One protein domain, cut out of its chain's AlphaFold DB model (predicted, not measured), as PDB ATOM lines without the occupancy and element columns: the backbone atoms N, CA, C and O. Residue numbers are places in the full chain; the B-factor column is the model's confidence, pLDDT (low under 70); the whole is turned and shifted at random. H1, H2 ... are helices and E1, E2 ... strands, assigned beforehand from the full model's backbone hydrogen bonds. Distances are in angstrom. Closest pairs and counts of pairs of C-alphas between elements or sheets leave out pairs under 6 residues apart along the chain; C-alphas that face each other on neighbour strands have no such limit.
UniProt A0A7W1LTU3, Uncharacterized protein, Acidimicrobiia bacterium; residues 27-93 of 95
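AT A GLANCE: This is residues 27 to 93 of the 95 residues of an uncharacterized protein of Acidimicrobiia bacterium (UniProt A0A7W1LTU3). Helix H3 lies in the middle, with H1 side by side with it on one side and H4 running across on the other, while a small ribbon of two short parallel strands, E1 and E2, lies near H3. H2 follows H1 and extends to one end of the longest axis. The printed part has 67 residues, with four named helices and two named strands that follow along the chain in the order H1, H2, E1, H3, E2, H4, and the class is mostly helix. It is compact, with a radius of gyration of the C-alphas of 11.7 A and spans of 32 by 28 by 20 A.

IN THESE COORDINATES: H1, residues 27 to 38, starts at C-alpha 27 (-47.311, -7.847, 17.645) and is 16.3 A long. H2 is residues 40 to 46, 11.9 A; E1 is residues 51 to 53. H3, residues 60 to 71, is 16.6 A long; E2 is residues 76 to 78. H4, residues 82 to 92, is 15.3 A long and ends at C-alpha 92 (-45.418, 9.174, 37.083).

HOW THE PARTS SIT: H1 and H3 touch, closest at the C-alphas of Tyr 37 and Val 69, 5.2 A, at a shallow tilt of 16 degrees, the same way. H1 and H2 meet only through their link. E1 and E2 are parallel at 24 degrees, with N 52 and O 76 at 3.0 A, within hydrogen-bond range. E1, H3 and E2 form a strand-helix-strand unit, two parallel neighbour strands with a helix between, with a right-handed crossover. Residues 67 to 71 of H3 only just touch H4, with 3 pairs of C-alphas within 8 A, the closest being those of Val 70 and Glu 89, 7.1 A. H1 and H4 are apart. Every O i to N i+4 pair is within hydrogen-bond range in H1, H3 and H4; H2 has 0 of 3, and 3 of 4 O i to N i+3 pairs.

THE WHOLE: The C-alphas farthest apart, those of Gly 47 and Thr 59, are 33.6 A apart. The printed part has no cut, no link is long, and no printed residue is under 70 in pLDDT.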
ATOM      1  N   GLU A  27     -47.504  -7.101  16.393       96.56
ATOM      2  CA  GLU A  27     -47.311  -7.847  17.645       96.56
ATOM      3  C   GLU A  27     -45.829  -8.159  17.928       96.56
ATOM      4  O   GLU A  27     -45.326  -7.914  19.026       96.56
ATOM      5  N   GLN A  28     -45.082  -8.602  16.913       97.50
ATOM      6  CA  GLN A  28     -43.643  -8.853  17.046       97.50
ATOM      7  C   GLN A  28     -42.865  -7.556  17.290       97.50
ATOM      8  O   GLN A  28     -41.954  -7.526  18.121       97.50
ATOM      9  N   ARG A  29     -43.241  -6.465  16.609       96.75
ATOM     10  CA  ARG A  29     -42.638  -5.140  16.824       96.75
ATOM     11  C   ARG A  29     -42.900  -4.639  18.240       96.75
ATOM     12  O   ARG A  29     -41.967  -4.169  18.877       96.75
ATOM     13  N   TYR A  30     -44.122  -4.785  18.742       97.38
ATOM     14  CA  TYR A  30     -44.503  -4.426  20.102       97.38
ATOM     15  C   TYR A  30     -43.653  -5.184  21.129       97.38
ATOM     16  O   TYR A  30     -43.012  -4.555  21.968       97.38
ATOM     17  N   HIS A  31     -43.543  -6.513  21.023       97.56
ATOM     18  CA  HIS A  31     -42.718  -7.302  21.946       97.56
ATOM     19  C   HIS A  31     -41.230  -6.958  21.869       97.56
ATOM     20  O   HIS A  31     -40.549  -6.910  22.896       97.56
ATOM     21  N   TYR A  32     -40.721  -6.682  20.670       97.31
ATOM     22  CA  TYR A  32     -39.355  -6.211  20.481       97.31
ATOM     23  C   TYR A  32     -39.113  -4.857  21.145       97.31
ATOM     24  O   TYR A  32     -38.187  -4.731  21.944       97.31
ATOM     25  N   GLN A  33     -39.966  -3.870  20.867       97.69
ATOM     26  CA  GLN A  33     -39.868  -2.536  21.456       97.69
ATOM     27  C   GLN A  33     -39.959  -2.611  22.975       97.69
ATOM     28  O   GLN A  33     -39.096  -2.068  23.658       97.69
ATOM     29  N   LYS A  34     -40.922  -3.374  23.504       98.19
ATOM     30  CA  LYS A  34     -41.083  -3.607  24.941       98.19
ATOM     31  C   LYS A  34     -39.812  -4.181  25.553       98.19
ATOM     32  O   LYS A  34     -39.303  -3.638  26.524       98.19
ATOM     33  N   ARG A  35     -39.241  -5.228  24.946       97.75
ATOM     34  CA  ARG A  35     -37.991  -5.839  25.419       97.75
ATOM     35  C   ARG A  35     -36.835  -4.846  25.425       97.75
ATOM     36  O   ARG A  35     -36.081  -4.832  26.393       97.75
ATOM     37  N   VAL A  36     -36.677  -4.047  24.372       97.38
ATOM     38  CA  VAL A  36     -35.605  -3.047  24.305       97.38
ATOM     39  C   VAL A  36     -35.817  -1.954  25.351       97.38
ATOM     40  O   VAL A  36     -34.901  -1.696  26.124       97.38
ATOM     41  N   TYR A  37     -37.015  -1.370  25.435       98.12
ATOM     42  CA  TYR A  37     -37.323  -0.316  26.402       98.12
ATOM     43  C   TYR A  37     -37.167  -0.799  27.849       98.12
ATOM     44  O   TYR A  37     -36.523  -0.122  28.637       98.12
ATOM     45  N   THR A  38     -37.642  -1.996  28.206       98.25
ATOM     46  CA  THR A  38     -37.462  -2.556  29.560       98.25
ATOM     47  C   THR A  38     -35.991  -2.757  29.948       98.25
ATOM     48  O   THR A  38     -35.683  -2.809  31.132       98.25
ATOM     49  N   ASN A  39     -35.087  -2.888  28.975       97.75
ATOM     50  CA  ASN A  39     -33.658  -3.130  29.195       97.75
ATOM     51  C   ASN A  39     -32.794  -1.921  28.794       97.75
ATOM     52  O   ASN A  39     -31.613  -2.093  28.476       97.75
ATOM     53  N   LEU A  40     -33.379  -0.722  28.716       97.50
ATOM     54  CA  LEU A  40     -32.693   0.460  28.195       97.50
ATOM     55  C   LEU A  40     -31.501   0.870  29.074       97.50
ATOM     56  O   LEU A  40     -30.452   1.258  28.558       97.50
ATOM     57  N   ASP A  41     -31.632   0.701  30.389       96.25
ATOM     58  CA  ASP A  41     -30.580   0.876  31.394       96.25
ATOM     59  C   ASP A  41     -29.271   0.140  31.061       96.25
ATOM     60  O   ASP A  41     -28.185   0.645  31.351       96.25
ATOM     61  N   LYS A  42     -29.333  -1.006  30.373       97.62
ATOM     62  CA  LYS A  42     -28.141  -1.774  29.980       97.62
ATOM     63  C   LYS A  42     -27.200  -1.003  29.063       97.62
ATOM     64  O   LYS A  42     -26.012  -1.323  29.041       97.62
ATOM     65  N   LEU A  43     -27.683  -0.001  28.325       97.81
ATOM     66  CA  LEU A  43     -26.835   0.867  27.501       97.81
ATOM     67  C   LEU A  43     -25.979   1.819  28.341       97.81
ATOM     68  O   LEU A  43     -24.912   2.234  27.888       97.81
ATOM     69  N   ARG A  44     -26.364   2.105  29.593       96.75
ATOM     70  CA  ARG A  44     -25.611   3.011  30.475       96.75
ATOM     71  C   ARG A  44     -24.186   2.522  30.755       96.75
ATOM     72  O   ARG A  44     -23.315   3.338  31.035       96.75
ATOM     73  N   ARG A  45     -23.903   1.222  30.582       97.69
ATOM     74  CA  ARG A  45     -22.547   0.637  30.680       97.69
ATOM     75  C   ARG A  45     -21.503   1.306  29.779       97.69
ATOM     76  O   ARG A  45     -20.313   1.166  30.032       97.69
ATOM     77  N   PHE A  46     -21.935   1.949  28.695       96.88
ATOM     78  CA  PHE A  46     -21.042   2.602  27.740       96.88
ATOM     79  C   PHE A  46     -20.661   4.027  28.160       96.88
ATOM     80  O   PHE A  46     -19.822   4.631  27.502       96.88
ATOM     81  N   GLY A  47     -21.256   4.566  29.231       96.25
ATOM     82  CA  GLY A  47     -20.950   5.910  29.725       96.25
ATOM     83  C   GLY A  47     -21.342   7.038  28.763       96.25
ATOM     84  O   GLY A  47     -20.797   8.132  28.866       96.25
ATOM     85  N   LEU A  48     -22.254   6.775  27.821       96.50
ATOM     86  CA  LEU A  48     -22.755   7.748  26.847       96.50
ATOM     87  C   LEU A  48     -24.225   8.094  27.136       96.50
ATOM     88  O   LEU A  48     -24.955   7.215  27.607       96.50
ATOM     89  N   PRO A  49     -24.681   9.321  26.812       97.12
ATOM     90  CA  PRO A  49     -26.089   9.691  26.911       97.12
ATOM     91  C   PRO A  49     -26.975   8.804  26.035       97.12
ATOM     92  O   PRO A  49     -26.590   8.417  24.928       97.12
ATOM     93  N   ILE A  50     -28.185   8.524  26.502       98.06
ATOM     94  CA  ILE A  50     -29.197   7.757  25.783       98.06
ATOM     95  C   ILE A  50     -30.172   8.722  25.106       98.06
ATOM     96  O   ILE A  50     -30.852   9.509  25.760       98.06
ATOM     97  N   TYR A  51     -30.268   8.618  23.785       97.44
ATOM     98  CA  TYR A  51     -31.255   9.297  22.953       97.44
ATOM     99  C   TYR A  51     -32.230   8.263  22.401       97.44
ATOM    100  O   TYR A  51     -31.800   7.244  21.866       97.44
ATOM    101  N   ILE A  52     -33.539   8.494  22.500       97.56
ATOM    102  CA  ILE A  52     -34.507   7.500  22.029       97.56
ATOM    103  C   ILE A  52     -35.780   8.112  21.455       97.56
ATOM    104  O   ILE A  52     -36.336   9.078  21.978       97.56
ATOM    105  N   ALA A  53     -36.270   7.525  20.363       97.06
ATOM    106  CA  ALA A  53     -37.568   7.871  19.799       97.06
ATOM    107  C   ALA A  53     -38.713   7.312  20.650       97.06
ATOM    108  O   ALA A  53     -38.801   6.098  20.869       97.06
ATOM    109  N   LEU A  54     -39.605   8.201  21.096       97.44
ATOM    110  CA  LEU A  54     -40.742   7.819  21.926       97.44
ATOM    111  C   LEU A  54     -41.935   7.363  21.065       97.44
ATOM    112  O   LEU A  54     -42.188   7.944  19.998       97.44
ATOM    113  N   PRO A  55     -42.694   6.344  21.516       97.31
ATOM    114  CA  PRO A  55     -43.966   5.969  20.905       97.31
ATOM    115  C   PRO A  55     -44.918   7.167  20.829       97.31
ATOM    116  O   PRO A  55     -45.041   7.933  21.781       97.31
ATOM    117  N   TRP A  56     -45.585   7.344  19.685       95.19
ATOM    118  CA  TRP A  56     -46.416   8.530  19.431       95.19
ATOM    119  C   TRP A  56     -47.874   8.222  19.090       95.19
ATOM    120  O   TRP A  56     -48.725   9.094  19.237       95.19
ATOM    121  N   ARG A  57     -48.188   6.999  18.642       95.88
ATOM    122  CA  ARG A  57     -49.575   6.611  18.353       95.88
ATOM    123  C   ARG A  57     -50.377   6.488  19.653       95.88
ATOM    124  O   ARG A  57     -49.807   6.339  20.732       95.88
ATOM    125  N   HIS A  58     -51.696   6.561  19.526       94.38
ATOM    126  CA  HIS A  58     -52.641   6.457  20.636       94.38
ATOM    127  C   HIS A  58     -53.364   5.118  20.565       94.38
ATOM    128  O   HIS A  58     -54.343   4.958  19.841       94.38
ATOM    129  N   THR A  59     -52.808   4.140  21.266       97.00
ATOM    130  CA  THR A  59     -53.355   2.787  21.420       97.00
ATOM    131  C   THR A  59     -52.825   2.250  22.741       97.00
ATOM    132  O   THR A  59     -51.679   2.564  23.061       97.00
ATOM    133  N   GLU A  60     -53.540   1.346  23.404       97.62
ATOM    134  CA  GLU A  60     -53.109   0.752  24.682       97.62
ATOM    135  C   GLU A  60     -51.646   0.275  24.671       97.62
ATOM    136  O   GLU A  60     -50.871   0.598  25.566       97.62
ATOM    137  N   GLN A  61     -51.220  -0.407  23.604       97.94
ATOM    138  CA  GLN A  61     -49.847  -0.910  23.490       97.94
ATOM    139  C   GLN A  61     -48.797   0.193  23.298       97.94
ATOM    140  O   GLN A  61     -47.706   0.099  23.849       97.94
ATOM    141  N   HIS A  62     -49.085   1.239  22.520       97.94
ATOM    142  CA  HIS A  62     -48.158   2.373  22.382       97.94
ATOM    143  C   HIS A  62     -48.081   3.197  23.668       97.94
ATOM    144  O   HIS A  62     -47.010   3.706  23.993       97.94
ATOM    145  N   ASP A  63     -49.191   3.305  24.392       98.06
ATOM    146  CA  ASP A  63     -49.276   4.026  25.657       98.06
ATOM    147  C   ASP A  63     -48.469   3.289  26.735       98.06
ATOM    148  O   ASP A  63     -47.644   3.902  27.410       98.06
ATOM    149  N   GLU A  64     -48.590   1.961  26.798       98.50
ATOM    150  CA  GLU A  64     -47.753   1.112  27.651       98.50
ATOM    151  C   GLU A  64     -46.264   1.237  27.297       98.50
ATOM    152  O   GLU A  64     -45.418   1.411  28.175       98.50
ATOM    153  N   LEU A  65     -45.913   1.172  26.009       98.44
ATOM    154  CA  LEU A  65     -44.526   1.334  25.573       98.44
ATOM    155  C   LEU A  65     -43.964   2.705  25.965       98.44
ATOM    156  O   LEU A  65     -42.796   2.785  26.347       98.44
ATOM    157  N   LEU A  66     -44.778   3.764  25.864       98.31
ATOM    158  CA  LEU A  66     -44.402   5.118  26.256       98.31
ATOM    159  C   LEU A  66     -44.125   5.196  27.763       98.31
ATOM    160  O   LEU A  66     -43.107   5.755  28.164       98.31
ATOM    161  N   GLU A  67     -44.981   4.597  28.588       98.44
ATOM    162  CA  GLU A  67     -44.758   4.521  30.034       98.44
ATOM    163  C   GLU A  67     -43.447   3.800  30.365       98.44
ATOM    164  O   GLU A  67     -42.631   4.321  31.129       98.44
ATOM    165  N   ILE A  68     -43.199   2.637  29.751       98.38
ATOM    166  CA  ILE A  68     -41.979   1.853  29.989       98.38
ATOM    167  C   ILE A  68     -40.731   2.679  29.671       98.38
ATOM    168  O   ILE A  68     -39.811   2.717  30.485       98.38
ATOM    169  N   VAL A  69     -40.676   3.335  28.507       97.88
ATOM    170  CA  VAL A  69     -39.488   4.105  28.107       97.88
ATOM    171  C   VAL A  69     -39.298   5.366  28.954       97.88
ATOM    172  O   VAL A  69     -38.162   5.682  29.296       97.88
ATOM    173  N   VAL A  70     -40.369   6.058  29.360       97.62
ATOM    174  CA  VAL A  70     -40.268   7.241  30.235       97.62
ATOM    175  C   VAL A  70     -39.748   6.856  31.622       97.62
ATOM    176  O   VAL A  70     -38.861   7.527  32.148       97.62
ATOM    177  N   ARG A  71     -40.192   5.722  32.182       97.75
ATOM    178  CA  ARG A  71     -39.685   5.198  33.466       97.75
ATOM    179  C   ARG A  71     -38.186   4.888  33.463       97.75
ATOM    180  O   ARG A  71     -37.577   4.866  34.525       97.75
ATOM    181  N   GLN A  72     -37.587   4.656  32.297       97.25
ATOM    182  CA  GLN A  72     -36.144   4.414  32.163       97.25
ATOM    183  C   GLN A  72     -35.304   5.702  32.194       97.25
ATOM    184  O   GLN A  72     -34.072   5.624  32.230       97.25
ATOM    185  N   GLN A  73     -35.963   6.869  32.174       96.75
ATOM    186  CA  GLN A  73     -35.353   8.200  32.226       96.75
ATOM    187  C   GLN A  73     -34.191   8.366  31.223       96.75
ATOM    188  O   GLN A  73     -33.044   8.576  31.639       96.75
ATOM    189  N   PRO A  74     -34.429   8.212  29.902       97.00
ATOM    190  CA  PRO A  74     -33.403   8.494  28.902       97.00
ATOM    191  C   PRO A  74     -32.975   9.964  28.977       97.00
ATOM    192  O   PRO A  74     -33.782  10.831  29.306       97.00
ATOM    193  N   ASP A  75     -31.722  10.252  28.630       97.25
ATOM    194  CA  ASP A  75     -31.183  11.617  28.664       97.25
ATOM    195  C   ASP A  75     -31.880  12.532  27.643       97.25
ATOM    196  O   ASP A  75     -32.083  13.721  27.892       97.25
ATOM    197  N   TYR A  76     -32.292  11.968  26.501       96.88
ATOM    198  CA  TYR A  76     -33.016  12.682  25.455       96.88
ATOM    199  C   TYR A  76     -34.149  11.836  24.860       96.88
ATOM    200  O   TYR A  76     -33.944  10.710  24.405       96.88
ATOM    201  N   GLY A  77     -35.351  12.414  24.787       96.56
ATOM    202  CA  GLY A  77     -36.495  11.836  24.080       96.56
ATOM    203  C   GLY A  77     -36.781  12.565  22.765       96.56
ATOM    204  O   GLY A  77     -36.947  13.784  22.753       96.56
ATOM    205  N   ARG A  78     -36.902  11.834  21.650       97.69
ATOM    206  CA  ARG A  78     -37.446  12.369  20.389       97.69
ATOM    207  C   ARG A  78     -38.952  12.165  20.364       97.69
ATOM    208  O   ARG A  78     -39.426  11.031  20.284       97.69
ATOM    209  N   VAL A  79     -39.696  13.263  20.402       97.25
ATOM    210  CA  VAL A  79     -41.146  13.255  20.630       97.25
ATOM    211  C   VAL A  79     -41.891  13.967  19.507       97.25
ATOM    212  O   VAL A  79     -41.392  14.939  18.951       97.25
ATOM    213  N   HIS A  80     -43.093  13.481  19.187       97.44
ATOM    214  CA  HIS A  80     -44.020  14.172  18.278       97.44
ATOM    215  C   HIS A  80     -45.015  15.059  19.048       97.44
ATOM    216  O   HIS A  80     -45.445  16.082  18.530       97.44
ATOM    217  N   HIS A  81     -45.343  14.672  20.288       96.88
ATOM    218  CA  HIS A  81     -46.341  15.307  21.158       96.88
ATOM    219  C   HIS A  81     -45.717  15.601  22.537       96.88
ATOM    220  O   HIS A  81     -45.858  14.792  23.459       96.88
ATOM    221  N   PRO A  82     -44.930  16.684  22.686       96.94
ATOM    222  CA  PRO A  82     -44.196  16.973  23.922       96.94
ATOM    223  C   PRO A  82     -45.109  17.174  25.139       96.94
ATOM    224  O   PRO A  82     -44.787  16.717  26.232       96.94
ATOM    225  N   GLU A  83     -46.268  17.805  24.968       97.44
ATOM    226  CA  GLU A  83     -47.263  18.042  26.018       97.44
ATOM    227  C   GLU A  83     -47.771  16.745  26.656       97.44
ATOM    228  O   GLU A  83     -47.929  16.672  27.876       97.44
ATOM    229  N   ARG A  84     -47.954  15.701  25.843       96.12
ATOM    230  CA  ARG A  84     -48.378  14.371  26.286       96.12
ATOM    231  C   ARG A  84     -47.309  13.709  27.149       96.12
ATOM    232  O   ARG A  84     -47.622  13.154  28.197       96.12
ATOM    233  N   VAL A  85     -46.053  13.783  26.717       97.31
ATOM    234  CA  VAL A  85     -44.921  13.207  27.456       97.31
ATOM    235  C   VAL A  85     -44.748  13.926  28.789       97.31
ATOM    236  O   VAL A  85     -44.632  13.273  29.817       97.31
ATOM    237  N   ARG A  86     -44.866  15.259  28.798       97.00
ATOM    238  CA  ARG A  86     -44.843  16.067  30.025       97.00
ATOM    239  C   ARG A  86     -45.982  15.735  30.990       97.00
ATOM    240  O   ARG A  86     -45.788  15.824  32.196       97.00
ATOM    241  N   ALA A  87     -47.176  15.419  30.487       97.25
ATOM    242  CA  ALA A  87     -48.285  14.980  31.332       97.25
ATOM    243  C   ALA A  87     -47.982  13.633  31.988       97.25
ATOM    244  O   ALA A  87     -48.051  13.534  33.207       97.25
ATOM    245  N   LEU A  88     -47.530  12.660  31.198       97.62
ATOM    246  CA  LEU A  88     -47.140  11.351  31.708       97.62
ATOM    247  C   LEU A  88     -45.996  11.439  32.730       97.62
ATOM    248  O   LEU A  88     -46.064  10.810  33.775       97.62
ATOM    249  N   GLU A  89     -44.966  12.244  32.465       97.44
ATOM    250  CA  GLU A  89     -43.879  12.527  33.413       97.44
ATOM    251  C   GLU A  89     -44.413  12.999  34.776       97.44
ATOM    252  O   GLU A  89     -44.040  12.444  35.812       97.44
ATOM    253  N   ARG A  90     -45.360  13.951  34.786       97.75
ATOM    254  CA  ARG A  90     -46.015  14.413  36.021       97.75
ATOM    255  C   ARG A  90     -46.812  13.309  36.706       97.75
ATOM    256  O   ARG A  90     -46.673  13.146  37.914       97.75
ATOM    257  N   ASP A  91     -47.609  12.557  35.951       97.62
ATOM    258  CA  ASP A  91     -48.443  11.473  36.485       97.62
ATOM    259  C   ASP A  91     -47.590  10.361  37.117       97.62
ATOM    260  O   ASP A  91     -47.983   9.741  38.103       97.62
ATOM    261  N   LEU A  92     -46.389  10.140  36.577       97.06
ATOM    262  CA  LEU A  92     -45.418   9.174  37.083       97.06
ATOM    263  C   LEU A  92     -44.540   9.711  38.224       97.06
ATOM    264  O   LEU A  92     -43.800   8.928  38.821       97.06
ATOM    265  N   GLY A  93     -44.589  11.013  38.526       96.69
ATOM    266  CA  GLY A  93     -43.687  11.656  39.487       96.69
ATOM    267  C   GLY A  93     -42.226  11.684  39.021       96.69
ATOM    268  O   GLY A  93     -41.314  11.600  39.840       96.69
TER     269      GLY A  93